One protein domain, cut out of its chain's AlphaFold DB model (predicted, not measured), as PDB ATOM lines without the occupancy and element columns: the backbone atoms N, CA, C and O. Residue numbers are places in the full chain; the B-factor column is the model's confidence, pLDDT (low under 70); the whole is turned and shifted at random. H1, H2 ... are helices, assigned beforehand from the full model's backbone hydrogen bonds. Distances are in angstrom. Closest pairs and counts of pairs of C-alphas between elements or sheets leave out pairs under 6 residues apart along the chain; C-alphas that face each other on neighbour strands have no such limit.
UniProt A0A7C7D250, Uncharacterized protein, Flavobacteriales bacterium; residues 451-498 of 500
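Overview. This is residues 451 to 498 of the 500 residues of an uncharacterized protein of Flavobacteriales bacterium (UniProt A0A7C7D250). One long helix, H3, makes the length; H2 meets its first end in a corner, and short H1 folds back to pack on its middle, while residues 491 to 498 stick out. The 48 printed residues, all helix in class with H1, H2, H3 in chain order, are only just compact, close to loose: radius of gyration of the C-alphas 11.3 A, spans 35 by 20 by 14 A.

Arrangement. Begin with H1, residues 451 to 459; at Ile 457 and Leu 464, closest C-alphas 5.7 A apart, it only just touches H2, residues 461 to 474, with 3 pairs of C-alphas within 8 A, only at the corner, about perpendicular at 84 degrees. H3, residues 478 to 496, touches H2 with residues 478 to 482 alone, closest C-alphas Ala 471 and Leu 478 at 5.3 A, a steep tilt of 64 degrees, opposite ways. With residues 482 to 490 alone it touches H1, closest C-alphas Tyr 453 and Ala 486 at 4.7 A, a steep tilt of 54 degrees, opposite ways. In H1, H2 and H3 every O i to N i+4 pair is within hydrogen-bond range.

Along the chain. Find C-alpha 451 at (179.937, 193.449, 153.676), where H1 begins its 12.5 A; H2 runs 19.7 A, and H3 27.4 A to C-alpha 496 at (178.643, 210.177, 161.030).

Size, cuts and confidence. The printed part has no cut, both links are tight, and residues 497 to 498 are under pLDDT 70.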
ATOM      1  N   GLU A 451     179.005 194.365 154.346       81.44
ATOM      2  CA  GLU A 451     179.937 193.449 153.676       81.44
ATOM      3  C   GLU A 451     181.407 193.909 153.785       81.44
ATOM      4  O   GLU A 451     182.310 193.085 153.951       81.44
ATOM      5  N   TYR A 452     181.655 195.226 153.764       82.00
ATOM      6  CA  TYR A 452     182.984 195.795 154.007       82.00
ATOM      7  C   TYR A 452     183.493 195.452 155.418       82.00
ATOM      8  O   TYR A 452     184.623 194.979 155.571       82.00
ATOM      9  N   TYR A 453     182.661 195.637 156.450       85.19
ATOM     10  CA  TYR A 453     183.072 195.367 157.831       85.19
ATOM     11  C   TYR A 453     183.177 193.880 158.152       85.19
ATOM     12  O   TYR A 453     184.077 193.506 158.896       85.19
ATOM     13  N   GLU A 454     182.347 193.015 157.566       88.31
ATOM     14  CA  GLU A 454     182.505 191.565 157.737       88.31
ATOM     15  C   GLU A 454     183.860 191.086 157.216       88.31
ATOM     16  O   GLU A 454     184.581 190.363 157.906       88.31
ATOM     17  N   LYS A 455     184.243 191.520 156.008       80.06
ATOM     18  CA  LYS A 455     185.547 191.179 155.427       80.06
ATOM     19  C   LYS A 455     186.692 191.765 156.253       80.06
ATOM     20  O   LYS A 455     187.701 191.086 156.437       80.06
ATOM     21  N   ARG A 456     186.538 192.984 156.786       80.88
ATOM     22  CA  ARG A 456     187.526 193.619 157.674       80.88
ATOM     23  C   ARG A 456     187.708 192.840 158.977       80.88
ATOM     24  O   ARG A 456     188.835 192.485 159.300       80.88
ATOM     25  N   ILE A 457     186.614 192.503 159.661       84.88
ATOM     26  CA  ILE A 457     186.617 191.695 160.889       84.88
ATOM     27  C   ILE A 457     187.319 190.355 160.666       84.88
ATOM     28  O   ILE A 457     188.111 189.932 161.496       84.88
ATOM     29  N   ARG A 458     187.066 189.687 159.537       86.44
ATOM     30  CA  ARG A 458     187.682 188.384 159.239       86.44
ATOM     31  C   ARG A 458     189.170 188.465 158.907       86.44
ATOM     32  O   ARG A 458     189.875 187.469 159.059       86.44
ATOM     33  N   ARG A 459     189.640 189.608 158.403       75.19
ATOM     34  CA  ARG A 459     191.050 189.830 158.045       75.19
ATOM     35  C   ARG A 459     191.884 190.294 159.239       75.19
ATOM     36  O   ARG A 459     193.066 189.967 159.302       75.19
ATOM     37  N   ASP A 460     191.272 191.010 160.175       79.62
ATOM     38  CA  ASP A 460     191.902 191.456 161.413       79.62
ATOM     39  C   ASP A 460     191.885 190.333 162.462       79.62
ATOM     40  O   ASP A 460     190.848 189.996 163.038       79.62
ATOM     41  N   LYS A 461     193.049 189.715 162.695       75.62
ATOM     42  CA  LYS A 461     193.173 188.570 163.610       75.62
ATOM     43  C   LYS A 461     192.852 188.931 165.056       75.62
ATOM     44  O   LYS A 461     192.325 188.079 165.770       75.62
ATOM     45  N   ASP A 462     193.144 190.153 165.484       70.06
ATOM     46  CA  ASP A 462     192.915 190.572 166.864       70.06
ATOM     47  C   ASP A 462     191.425 190.810 167.095       70.06
ATOM     48  O   ASP A 462     190.850 190.299 168.060       70.06
ATOM     49  N   TRP A 463     190.758 191.466 166.148       77.81
ATOM     50  CA  TRP A 463     189.307 191.640 166.186       77.81
ATOM     51  C   TRP A 463     188.545 190.323 166.076       77.81
ATOM     52  O   TRP A 463     187.620 190.080 166.857       77.81
ATOM     53  N   LEU A 464     188.956 189.440 165.165       89.75
ATOM     54  CA  LEU A 464     188.356 188.117 165.040       89.75
ATOM     55  C   LEU A 464     188.529 187.303 166.326       89.75
ATOM     56  O   LEU A 464     187.585 186.642 166.757       89.75
ATOM     57  N   ASN A 465     189.695 187.382 166.973       87.00
ATOM     58  CA  ASN A 465     189.937 186.723 168.254       87.00
ATOM     59  C   ASN A 465     189.044 187.283 169.368       87.00
ATOM     60  O   ASN A 465     188.469 186.502 170.127       87.00
ATOM     61  N   ILE A 466     188.871 188.605 169.451       88.19
ATOM     62  CA  ILE A 466     187.975 189.241 170.428       88.19
ATOM     63  C   ILE A 466     186.532 188.760 170.230       88.19
ATOM     64  O   ILE A 466     185.878 188.342 171.189       88.19
ATOM     65  N   ILE A 467     186.047 188.756 168.987       90.00
ATOM     66  CA  ILE A 467     184.686 188.312 168.663       90.00
ATOM     67  C   ILE A 467     184.537 186.803 168.909       90.00
ATOM     68  O   ILE A 467     183.512 186.368 169.430       90.00
ATOM     69  N   ALA A 468     185.566 185.998 168.633       89.50
ATOM     70  CA  ALA A 468     185.576 184.566 168.928       89.50
ATOM     71  C   ALA A 468     185.547 184.262 170.432       89.50
ATOM     72  O   ALA A 468     184.856 183.333 170.858       89.50
ATOM     73  N   ILE A 469     186.252 185.048 171.250       90.50
ATOM     74  CA  ILE A 469     186.173 184.959 172.713       90.50
ATOM     75  C   ILE A 469     184.758 185.309 173.181       90.50
ATOM     76  O   ILE A 469     184.189 184.586 174.001       90.50
ATOM     77  N   ASP A 470     184.161 186.372 172.638       87.12
ATOM     78  CA  ASP A 470     182.806 186.785 173.003       87.12
ATOM     79  C   ASP A 470     181.747 185.754 172.576       87.12
ATOM     80  O   ASP A 470     180.841 185.444 173.352       87.12
ATOM     81  N   ALA A 471     181.911 185.144 171.398       92.94
ATOM     82  CA  ALA A 471     181.069 184.058 170.903       92.94
ATOM     83  C   ALA A 471     181.087 182.849 171.839       92.94
ATOM     84  O   ALA A 471     180.029 182.359 172.239       92.94
ATOM     85  N   ARG A 472     182.281 182.424 172.276       93.12
ATOM     86  CA  ARG A 472     182.435 181.338 173.256       93.12
ATOM     87  C   ARG A 472     181.809 181.696 174.599       93.12
ATOM     88  O   ARG A 472     181.071 180.893 175.158       93.12
ATOM     89  N   ARG A 473     182.064 182.908 175.102       92.69
ATOM     90  CA  ARG A 473     181.541 183.380 176.394       92.69
ATOM     91  C   ARG A 473     180.015 183.430 176.419       92.69
ATOM     92  O   ARG A 473     179.412 183.097 177.434       92.69
ATOM     93  N   LYS A 474     179.396 183.859 175.320       91.75
ATOM     94  CA  LYS A 474     177.938 184.003 175.197       91.75
ATOM     95  C   LYS A 474     177.244 182.738 174.686       91.75
ATOM     96  O   LYS A 474     176.024 182.753 174.554       91.75
ATOM     97  N   ASN A 475     177.993 181.670 174.397       93.31
ATOM     98  CA  ASN A 475     177.500 180.457 173.741       93.31
ATOM     99  C   ASN A 475     176.707 180.763 172.451       93.31
ATOM    100  O   ASN A 475     175.613 180.244 172.234       93.31
ATOM    101  N   ARG A 476     177.243 181.665 171.620       95.06
ATOM    102  CA  ARG A 476     176.635 182.117 170.360       95.06
ATOM    103  C   ARG A 476     177.479 181.706 169.160       95.06
ATOM    104  O   ARG A 476     178.679 181.464 169.287       95.06
ATOM    105  N   ASN A 477     176.853 181.660 167.986       95.94
ATOM    106  CA  ASN A 477     177.556 181.384 166.740       95.94
ATOM    107  C   ASN A 477     178.503 182.551 166.389       95.94
ATOM    108  O   ASN A 477     178.121 183.719 166.462       95.94
ATOM    109  N   LEU A 478     179.745 182.230 166.016       91.50
ATOM    110  CA  LEU A 478     180.759 183.217 165.640       91.50
ATOM    111  C   LEU A 478     180.338 184.039 164.414       91.50
ATOM    112  O   LEU A 478     180.524 185.251 164.392       91.50
ATOM    113  N   GLU A 479     179.730 183.397 163.423       93.19
ATOM    114  CA  GLU A 479     179.302 184.033 162.176       93.19
ATOM    115  C   GLU A 479     178.193 185.063 162.418       93.19
ATOM    116  O   GLU A 479     178.229 186.155 161.855       93.19
ATOM    117  N   GLU A 480     177.261 184.768 163.330       92.00
ATOM    118  CA  GLU A 480     176.223 185.721 163.747       92.00
ATOM    119  C   GLU A 480     176.824 186.957 164.420       92.00
ATOM    120  O   GLU A 480     176.426 188.083 164.129       92.00
ATOM    121  N   LEU A 481     177.809 186.766 165.302       91.94
ATOM    122  CA  LEU A 481     178.463 187.874 165.995       91.94
ATOM    123  C   LEU A 481     179.339 188.714 165.062       91.94
ATOM    124  O   LEU A 481     179.417 189.929 165.248       91.94
ATOM    125  N   ILE A 482     179.967 188.107 164.052       91.88
ATOM    126  CA  ILE A 482     180.689 188.842 163.004       91.88
ATOM    127  C   ILE A 482     179.715 189.734 162.227       91.88
ATOM    128  O   ILE A 482     179.974 190.932 162.095       91.88
ATOM    129  N   LEU A 483     178.580 189.186 161.781       93.25
ATOM    130  CA  LEU A 483     177.550 189.935 161.058       93.25
ATOM    131  C   LEU A 483     176.969 191.075 161.913       93.25
ATOM    132  O   LEU A 483     176.835 192.199 161.437       93.25
ATOM    133  N   GLU A 484     176.671 190.833 163.191       91.19
ATOM    134  CA  GLU A 484     176.152 191.862 164.103       91.19
ATOM    135  C   GLU A 484     177.132 193.021 164.313       91.19
ATOM    136  O   GLU A 484     176.734 194.191 164.262       91.19
ATOM    137  N   ASN A 485     178.416 192.714 164.521       92.81
ATOM    138  CA  ASN A 485     179.456 193.731 164.674       92.81
ATOM    139  C   ASN A 485     179.646 194.517 163.372       92.81
ATOM    140  O   ASN A 485     179.721 195.747 163.401       92.81
ATOM    141  N   ALA A 486     179.625 193.835 162.227       91.19
ATOM    142  CA  ALA A 486     179.698 194.479 160.924       91.19
ATOM    143  C   ALA A 486     178.508 195.420 160.666       91.19
ATOM    144  O   ALA A 486     178.689 196.552 160.213       91.19
ATOM    145  N   GLN A 487     177.290 194.998 161.017       93.00
ATOM    146  CA  GLN A 487     176.089 195.833 160.942       93.00
ATOM    147  C   GLN A 487     176.147 197.029 161.892       93.00
ATOM    148  O   GLN A 487     175.688 198.120 161.552       93.00
ATOM    149  N   TYR A 488     176.679 196.842 163.100       88.50
ATOM    150  CA  TYR A 488     176.875 197.933 164.047       88.50
ATOM    151  C   TYR A 488     177.823 198.995 163.481       88.50
ATOM    152  O   TYR A 488     177.465 200.169 163.451       88.50
ATOM    153  N   MET A 489     178.979 198.587 162.957       85.25
ATOM    154  CA  MET A 489     179.975 199.499 162.388       85.25
ATOM    155  C   MET A 489     179.458 200.223 161.140       85.25
ATOM    156  O   MET A 489     179.608 201.438 161.041       85.25
ATOM    157  N   ALA A 490     178.760 199.514 160.247       87.12
ATOM    158  CA  ALA A 490     178.096 200.112 159.089       87.12
ATOM    159  C   ALA A 490     177.099 201.209 159.491       87.12
ATOM    160  O   ALA A 490     177.074 202.288 158.899       87.12
ATOM    161  N   ARG A 491     176.313 200.969 160.548       85.75
ATOM    162  CA  ARG A 491     175.385 201.969 161.089       85.75
ATOM    163  C   ARG A 491     176.114 203.179 161.669       85.75
ATOM    164  O   ARG A 491     175.694 204.297 161.389       85.75
ATOM    165  N   GLN A 492     177.192 202.982 162.428       84.19
ATOM    166  CA  GLN A 492     177.972 204.087 163.002       84.19
ATOM    167  C   GLN A 492     178.563 205.001 161.921       84.19
ATOM    168  O   GLN A 492     178.459 206.221 162.036       84.19
ATOM    169  N   ASP A 493     179.104 204.430 160.845       79.12
ATOM    170  CA  ASP A 493     179.614 205.224 159.719       79.12
ATOM    171  C   ASP A 493     178.484 205.956 158.976       79.12
ATOM    172  O   ASP A 493     178.649 207.116 158.604       79.12
ATOM    173  N   SER A 494     177.299 205.346 158.827       75.31
ATOM    174  CA  SER A 494     176.140 206.035 158.234       75.31
ATOM    175  C   SER A 494     175.652 207.234 159.058       75.31
ATOM    176  O   SER A 494     175.218 208.227 158.482       75.31
ATOM    177  N   LEU A 495     175.750 207.159 160.392       75.62
ATOM    178  CA  LEU A 495     175.330 208.227 161.302       75.62
ATOM    179  C   LEU A 495     176.312 209.402 161.291       75.62
ATOM    180  O   LEU A 495     175.878 210.549 161.340       75.62
ATOM    181  N   LYS A 496     177.619 209.130 161.177       71.25
ATOM    182  CA  LYS A 496     178.643 210.177 161.030       71.25
ATOM    183  C   LYS A 496     178.461 210.977 159.742       71.25
ATOM    184  O   LYS A 496     178.472 212.198 159.787       71.25
ATOM    185  N   ASN A 497     178.171 210.299 158.631       65.44
ATOM    186  CA  ASN A 497     177.963 210.945 157.330       65.44
ATOM    187  C   ASN A 497     176.648 211.749 157.223       65.44
ATOM    188  O   ASN A 497     176.414 212.376 156.199       65.44
ATOM    189  N   GLN A 498     175.757 211.687 158.220       62.88
ATOM    190  CA  GLN A 498     174.540 212.515 158.294       62.88
ATOM    191  C   GLN A 498     174.715 213.760 159.182       62.88
ATOM    192  O   GLN A 498     173.803 214.582 159.255       62.88
TER     193      GLN A 498